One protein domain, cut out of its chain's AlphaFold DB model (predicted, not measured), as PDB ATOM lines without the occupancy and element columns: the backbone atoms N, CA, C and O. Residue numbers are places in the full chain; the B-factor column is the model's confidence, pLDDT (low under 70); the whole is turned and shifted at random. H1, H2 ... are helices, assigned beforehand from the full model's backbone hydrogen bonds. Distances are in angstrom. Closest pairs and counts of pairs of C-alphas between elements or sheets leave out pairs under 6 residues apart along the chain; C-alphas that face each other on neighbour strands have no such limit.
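What this domain is: This is residues 54 to 90 and 98 to 116 of the 154 residues of an uncharacterized protein of Betaproteobacteria bacterium (UniProt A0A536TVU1). Two long helices, H2 and H4, run much the same way but are staggered along a loose rod, apart from each other; the short helix H3 follows H2 after a tight link and packs on residues 105 to 113 of H4. The short helix H1 forms a hook at the other end of H2, and H1 and H4 lie toward opposite ends of the long axis. The printed part has 56 residues with four named helices, in the order H1, H2, H3, H4, and no named strand; the class is all helix. The whole is loose, with a radius of gyration of the C-alphas of 14.1 A, and its C-alphas span 46 by 20 by 19 A.

Where its parts are: H2, residues 61 to 78, is 25.7 A long from first to last C-alpha; C-alpha 61 is at (186.548, 122.197, 236.145) and C-alpha 78 at (183.414, 106.742, 215.851). H4, residues 98 to 115, also has 18 residues and is 26.0 A long, ending with C-alpha 115 at (197.029, 90.958, 214.077). H3, residues 81 to 86, is 9.0 A long. H1, residues 54 to 58, is 6.2 A long and begins with C-alpha 54 at (176.592, 129.838, 229.707).

How they stand to each other: H2 touches no helix. It is close to H1 but not clearly touching, the closest C-alphas being those of Trp 56 and Lys 64, 7.3 A apart. H2 is also close to H3 but not clearly touching, with the C-alphas of Leu 76 and Arg 84 closest at 7.5 A. The lines of H2 and H3 stand at a steep tilt of 64 degrees, opposite ways. H3 and H4 touch, with 10 pairs of C-alphas within 8 A; the closest are those of Val 81 and Ala 109, 5.6 A apart. H4 touches H3 with residues 105 to 113 alone. H3 and H4 stand at a steep tilt of 53 degrees, opposite ways. H2 and H4 are apart, and H1 is apart from H3 and from H4. In H1, H2, H3 and H4 every O i to N i+4 pair is within hydrogen-bond range.

The domain as a whole: The two C-alphas farthest apart are those of Gly 54 and Gln 115, 46.6 A. Residues 91 to 97 are cut out, and C-alphas 90 and 98 are 14.1 A apart across the cut, which falls in the link from H3 to H4. The links from H1 to H2 and from H2 to H3 are tight, with 2 residues each. The mean pLDDT of the printed part is 70.1; 31 residues are under 70, namely 55 to 56, 62 to 82, 86 to 90 and 98 to 100.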
ATOM      1  N   GLY A  54     176.914 129.487 228.321       71.56
ATOM      2  CA  GLY A  54     176.592 129.838 229.707       71.56
ATOM      3  C   GLY A  54     176.651 128.632 230.650       71.56
ATOM      4  O   GLY A  54     177.280 128.693 231.706       71.56
ATOM      5  N   LYS A  55     176.082 127.492 230.237       67.31
ATOM      6  CA  LYS A  55     176.194 126.208 230.953       67.31
ATOM      7  C   LYS A  55     177.642 125.730 231.032       67.31
ATOM      8  O   LYS A  55     178.090 125.273 232.074       67.31
ATOM      9  N   TRP A  56     178.411 125.904 229.960       68.75
ATOM     10  CA  TRP A  56     179.835 125.597 229.965       68.75
ATOM     11  C   TRP A  56     180.603 126.533 230.896       68.75
ATOM     12  O   TRP A  56     181.444 126.077 231.651       68.75
ATOM     13  N   ALA A  57     180.318 127.835 230.916       70.31
ATOM     14  CA  ALA A  57     180.976 128.772 231.823       70.31
ATOM     15  C   ALA A  57     180.712 128.423 233.298       70.31
ATOM     16  O   ALA A  57     181.636 128.498 234.105       70.31
ATOM     17  N   THR A  58     179.494 127.971 233.609       72.56
ATOM     18  CA  THR A  58     179.049 127.598 234.963       72.56
ATOM     19  C   THR A  58     179.449 126.189 235.402       72.56
ATOM     20  O   THR A  58     179.473 125.936 236.602       72.56
ATOM     21  N   MET A  59     179.824 125.294 234.480       71.94
ATOM     22  CA  MET A  59     180.373 123.984 234.842       71.94
ATOM     23  C   MET A  59     181.680 124.122 235.621       71.94
ATOM     24  O   MET A  59     182.590 124.883 235.247       71.94
ATOM     25  N   THR A  60     181.794 123.307 236.662       75.75
ATOM     26  CA  THR A  60     183.029 123.143 237.424       75.75
ATOM     27  C   THR A  60     184.145 122.578 236.529       75.75
ATOM     28  O   THR A  60     183.876 121.966 235.487       75.75
ATOM     29  N   PRO A  61     185.426 122.779 236.886       70.88
ATOM     30  CA  PRO A  61     186.548 122.197 236.145       70.88
ATOM     31  C   PRO A  61     186.438 120.670 235.996       70.88
ATOM     32  O   PRO A  61     186.796 120.123 234.953       70.88
ATOM     33  N   GLU A  62     185.887 119.999 237.006       66.50
ATOM     34  CA  GLU A  62     185.680 118.549 237.045       66.50
ATOM     35  C   GLU A  62     184.568 118.103 236.082       66.50
ATOM     36  O   GLU A  62     184.756 117.163 235.306       66.50
ATOM     37  N   GLU A  63     183.449 118.829 236.022       67.94
ATOM     38  CA  GLU A  63     182.371 118.564 235.058       67.94
ATOM     39  C   GLU A  63     182.801 118.838 233.612       67.94
ATOM     40  O   GLU A  63     182.459 118.077 232.703       67.94
ATOM     41  N   LYS A  64     183.614 119.877 233.384       69.75
ATOM     42  CA  LYS A  64     184.222 120.153 232.070       69.75
ATOM     43  C   LYS A  64     185.139 119.022 231.628       69.75
ATOM     44  O   LYS A  64     185.087 118.612 230.468       69.75
ATOM     45  N   ALA A  65     185.965 118.508 232.538       68.12
ATOM     46  CA  ALA A  65     186.849 117.383 232.260       68.12
ATOM     47  C   ALA A  65     186.049 116.112 231.931       68.12
ATOM     48  O   ALA A  65     186.344 115.441 230.941       68.12
ATOM     49  N   ALA A  66     184.983 115.826 232.685       67.25
ATOM     50  CA  ALA A  66     184.094 114.694 232.426       67.25
ATOM     51  C   ALA A  66     183.350 114.824 231.083       67.25
ATOM     52  O   ALA A  66     183.290 113.865 230.311       67.25
ATOM     53  N   ALA A  67     182.842 116.014 230.748       67.19
ATOM     54  CA  ALA A  67     182.173 116.276 229.475       67.19
ATOM     55  C   ALA A  67     183.134 116.140 228.282       67.19
ATOM     56  O   ALA A  67     182.805 115.492 227.286       67.19
ATOM     57  N   LYS A  68     184.351 116.686 228.402       69.38
ATOM     58  CA  LYS A  68     185.409 116.555 227.390       69.38
ATOM     59  C   LYS A  68     185.832 115.093 227.217       69.38
ATOM     60  O   LYS A  68     185.967 114.627 226.088       69.38
ATOM     61  N   SER A  69     185.969 114.354 228.319       65.69
ATOM     62  CA  SER A  69     186.263 112.918 228.317       65.69
ATOM     63  C   SER A  69     185.149 112.104 227.644       65.69
ATOM     64  O   SER A  69     185.428 111.274 226.783       65.69
ATOM     65  N   SER A  70     183.878 112.410 227.926       64.56
ATOM     66  CA  SER A  70     182.716 111.760 227.301       64.56
ATOM     67  C   SER A  70     182.619 112.029 225.794       64.56
ATOM     68  O   SER A  70     182.471 111.096 225.002       64.56
ATOM     69  N   MET A  71     182.775 113.287 225.362       66.75
ATOM     70  CA  MET A  71     182.810 113.630 223.933       66.75
ATOM     71  C   MET A  71     183.976 112.952 223.219       66.75
ATOM     72  O   MET A  71     183.834 112.490 222.088       66.75
ATOM     73  N   ARG A  72     185.122 112.842 223.890       64.19
ATOM     74  CA  ARG A  72     186.275 112.124 223.363       64.19
ATOM     75  C   ARG A  72     186.024 110.624 223.288       64.19
ATOM     76  O   ARG A  72     186.382 110.041 222.278       64.19
ATOM     77  N   GLY A  73     185.387 110.012 224.283       63.66
ATOM     78  CA  GLY A  73     184.984 108.604 224.238       63.66
ATOM     79  C   GLY A  73     184.086 108.311 223.036       63.66
ATOM     80  O   GLY A  73     184.325 107.344 222.318       63.66
ATOM     81  N   LYS A  74     183.135 109.207 222.746       62.81
ATOM     82  CA  LYS A  74     182.299 109.140 221.537       62.81
ATOM     83  C   LYS A  74     183.117 109.315 220.255       62.81
ATOM     84  O   LYS A  74     183.036 108.474 219.371       62.81
ATOM     85  N   LYS A  75     183.982 110.334 220.183       65.31
ATOM     86  CA  LYS A  75     184.865 110.565 219.025       65.31
ATOM     87  C   LYS A  75     185.788 109.371 218.774       65.31
ATOM     88  O   LYS A  75     185.994 108.969 217.642       65.31
ATOM     89  N   LEU A  76     186.328 108.779 219.830       64.12
ATOM     90  CA  LEU A  76     187.177 107.598 219.770       64.12
ATOM     91  C   LEU A  76     186.391 106.345 219.347       64.12
ATOM     92  O   LEU A  76     186.963 105.493 218.668       64.12
ATOM     93  N   ALA A  77     185.117 106.220 219.723       62.50
ATOM     94  CA  ALA A  77     184.244 105.135 219.274       62.50
ATOM     95  C   ALA A  77     183.873 105.248 217.782       62.50
ATOM     96  O   ALA A  77     183.788 104.226 217.110       62.50
ATOM     97  N   ASP A  78     183.737 106.471 217.263       62.22
ATOM     98  CA  ASP A  78     183.414 106.742 215.851       62.22
ATOM     99  C   ASP A  78     184.620 106.659 214.895       62.22
ATOM    100  O   ASP A  78     184.456 106.640 213.667       62.22
ATOM    101  N   LEU A  79     185.847 106.646 215.425       67.69
ATOM    102  CA  LEU A  79     187.066 106.571 214.619       67.69
ATOM    103  C   LEU A  79     187.428 105.127 214.287       67.69
ATOM    104  O   LEU A  79     187.594 104.282 215.173       67.69
ATOM    105  N   ASN A  80     187.676 104.876 213.003       69.31
ATOM    106  CA  ASN A  80     188.207 103.596 212.553       69.31
ATOM    107  C   ASN A  80     189.669 103.413 212.991       69.31
ATOM    108  O   ASN A  80     190.397 104.375 213.246       69.31
ATOM    109  N   VAL A  81     190.130 102.157 213.021       68.69
ATOM    110  CA  VAL A  81     191.494 101.768 213.444       68.69
ATOM    111  C   VAL A  81     192.580 102.597 212.744       68.69
ATOM    112  O   VAL A  81     193.509 103.060 213.398       68.69
ATOM    113  N   MET A  82     192.436 102.854 211.441       67.38
ATOM    114  CA  MET A  82     193.398 103.660 210.677       67.38
ATOM    115  C   MET A  82     193.320 105.158 210.973       67.38
ATOM    116  O   MET A  82     194.345 105.831 210.977       67.38
ATOM    117  N   GLU A  83     192.132 105.682 211.268       72.25
ATOM    118  CA  GLU A  83     191.953 107.095 211.621       72.25
ATOM    119  C   GLU A  83     192.522 107.395 213.011       72.25
ATOM    120  O   GLU A  83     193.124 108.445 213.219       72.25
ATOM    121  N   ARG A  84     192.417 106.441 213.948       72.50
ATOM    122  CA  ARG A  84     193.084 106.520 215.257       72.50
ATOM    123  C   ARG A  84     194.608 106.529 215.141       72.50
ATOM    124  O   ARG A  84     195.269 107.183 215.940       72.50
ATOM    125  N   ILE A  85     195.168 105.805 214.169       71.88
ATOM    126  CA  ILE A  85     196.620 105.764 213.940       71.88
ATOM    127  C   ILE A  85     197.121 107.072 213.304       71.88
ATOM    128  O   ILE A  85     198.231 107.494 213.627       71.88
ATOM    129  N   ALA A  86     196.310 107.709 212.450       67.94
ATOM    130  CA  ALA A  86     196.681 108.876 211.645       67.94
ATOM    131  C   ALA A  86     196.481 110.251 212.321       67.94
ATOM    132  O   ALA A  86     196.906 111.257 211.764       67.94
ATOM    133  N   GLN A  87     195.856 110.334 213.499       66.50
ATOM    134  CA  GLN A  87     195.526 111.603 214.183       66.50
ATOM    135  C   GLN A  87     196.717 112.325 214.862       66.50
ATOM    136  O   GLN A  87     196.521 113.059 215.828       66.50
ATOM    137  N   GLU A  88     197.949 112.122 214.392       53.31
ATOM    138  CA  GLU A  88     199.175 112.581 215.067       53.31
ATOM    139  C   GLU A  88     199.323 114.121 215.122       53.31
ATOM    140  O   GLU A  88     199.877 114.619 216.099       53.31
ATOM    141  N   ASP A  89     198.744 114.871 214.170       51.09
ATOM    142  CA  ASP A  89     198.999 116.320 214.019       51.09
ATOM    143  C   ASP A  89     197.840 117.260 214.414       51.09
ATOM    144  O   ASP A  89     198.073 118.417 214.758       51.09
ATOM    145  N   ASP A  90     196.586 116.793 214.433       52.41
ATOM    146  CA  ASP A  90     195.420 117.687 214.602       52.41
ATOM    147  C   ASP A  90     195.106 118.062 216.062       52.41
ATOM    148  O   ASP A  90     194.254 118.911 216.337       52.41
ATOM    149  N   GLU A  98     196.060 113.143 229.110       65.75
ATOM    150  CA  GLU A  98     195.300 112.925 227.881       65.75
ATOM    151  C   GLU A  98     196.174 112.358 226.750       65.75
ATOM    152  O   GLU A  98     195.675 111.568 225.935       65.75
ATOM    153  N   SER A  99     197.452 112.756 226.698       66.88
ATOM    154  CA  SER A  99     198.435 112.297 225.710       66.88
ATOM    155  C   SER A  99     198.874 110.849 225.945       66.88
ATOM    156  O   SER A  99     199.055 110.096 224.987       66.88
ATOM    157  N   ALA A 100     198.986 110.428 227.208       69.81
ATOM    158  CA  ALA A 100     199.352 109.062 227.567       69.81
ATOM    159  C   ALA A 100     198.239 108.077 227.183       69.81
ATOM    160  O   ALA A 100     198.509 107.075 226.520       69.81
ATOM    161  N   GLN A 101     196.983 108.417 227.494       72.19
ATOM    162  CA  GLN A 101     195.818 107.612 227.110       72.19
ATOM    163  C   GLN A 101     195.712 107.459 225.584       72.19
ATOM    164  O   GLN A 101     195.434 106.378 225.078       72.19
ATOM    165  N   PHE A 102     195.984 108.530 224.831       71.56
ATOM    166  CA  PHE A 102     195.963 108.482 223.365       71.56
ATOM    167  C   PHE A 102     197.050 107.576 222.792       71.56
ATOM    168  O   PHE A 102     196.791 106.792 221.883       71.56
ATOM    169  N   LYS A 103     198.268 107.663 223.338       75.38
ATOM    170  CA  LYS A 103     199.377 106.794 222.938       75.38
ATOM    171  C   LYS A 103     199.058 105.326 223.215       75.38
ATOM    172  O   LYS A 103     199.310 104.493 222.347       75.38
ATOM    173  N   ALA A 104     198.462 105.020 224.368       78.94
ATOM    174  CA  ALA A 104     198.023 103.668 224.707       78.94
ATOM    175  C   ALA A 104     196.943 103.156 223.735       78.94
ATOM    176  O   ALA A 104     197.070 102.063 223.183       78.94
ATOM    177  N   ASP A 105     195.935 103.977 223.438       74.44
ATOM    178  CA  ASP A 105     194.877 103.651 222.477       74.44
ATOM    179  C   ASP A 105     195.414 103.436 221.055       74.44
ATOM    180  O   ASP A 105     194.958 102.534 220.347       74.44
ATOM    181  N   ARG A 106     196.404 104.233 220.633       76.56
ATOM    182  CA  ARG A 106     197.087 104.065 219.346       76.56
ATOM    183  C   ARG A 106     197.855 102.753 219.303       76.56
ATOM    184  O   ARG A 106     197.725 102.021 218.329       76.56
ATOM    185  N   GLN A 107     198.625 102.439 220.343       80.19
ATOM    186  CA  GLN A 107     199.369 101.181 220.421       80.19
ATOM    187  C   GLN A 107     198.427  99.975 220.393       80.19
ATOM    188  O   GLN A 107     198.681  99.019 219.664       80.19
ATOM    189  N   ALA A 108     197.297 100.043 221.098       79.94
ATOM    190  CA  ALA A 108     196.273  99.003 221.056       79.94
ATOM    191  C   ALA A 108     195.632  98.870 219.660       79.94
ATOM    192  O   ALA A 108     195.434  97.756 219.172       79.94
ATOM    193  N   ALA A 109     195.338  99.988 218.987       78.19
ATOM    194  CA  ALA A 109     194.818  99.991 217.618       78.19
ATOM    195  C   ALA A 109     195.841  99.439 216.611       78.19
ATOM    196  O   ALA A 109     195.482  98.656 215.735       78.19
ATOM    197  N   GLN A 110     197.118  99.786 216.768       79.38
ATOM    198  CA  GLN A 110     198.215  99.316 215.927       79.38
ATOM    199  C   GLN A 110     198.502  97.825 216.142       79.38
ATOM    200  O   GLN A 110     198.727  97.109 215.171       79.38
ATOM    201  N   ALA A 111     198.418  97.333 217.380       82.69
ATOM    202  CA  ALA A 111     198.523  95.910 217.693       82.69
ATOM    203  C   ALA A 111     197.370  95.108 217.067       82.69
ATOM    204  O   ALA A 111     197.617  94.109 216.390       82.69
ATOM    205  N   LYS A 112     196.124  95.587 217.201       78.81
ATOM    206  CA  LYS A 112     194.952  94.988 216.535       78.81
ATOM    207  C   LYS A 112     195.099  94.991 215.016       78.81
ATOM    208  O   LYS A 112     194.862  93.974 214.378       78.81
ATOM    209  N   TYR A 113     195.542  96.109 214.439       78.69
ATOM    210  CA  TYR A 113     195.810  96.193 213.007       78.69
ATOM    211  C   TYR A 113     196.927  95.235 212.583       78.69
ATOM    212  O   TYR A 113     196.826  94.614 211.536       78.69
ATOM    213  N   GLY A 114     197.976  95.061 213.391       81.31
ATOM    214  CA  GLY A 114     199.054  94.104 213.137       81.31
ATOM    215  C   GLY A 114     198.565  92.656 213.075       81.31
ATOM    216  O   GLY A 114     198.985  91.925 212.176       81.31
ATOM    217  N   GLN A 115     197.637  92.291 213.965       85.06
ATOM    218  CA  GLN A 115     197.029  90.958 214.077       85.06
ATOM    219  C   GLN A 115     195.996  90.636 212.983       85.06
ATOM    220  O   GLN A 115     195.702  89.464 212.774       85.06
ATOM    221  N   MET A 116     195.472  91.639 212.270       83.50
ATOM    222  CA  MET A 116     194.530  91.431 211.163       83.50
ATOM    223  C   MET A 116     195.173  90.714 209.968       83.50
ATOM    224  O   MET A 116     196.350  90.932 209.637       83.50
TER     225      MET A 116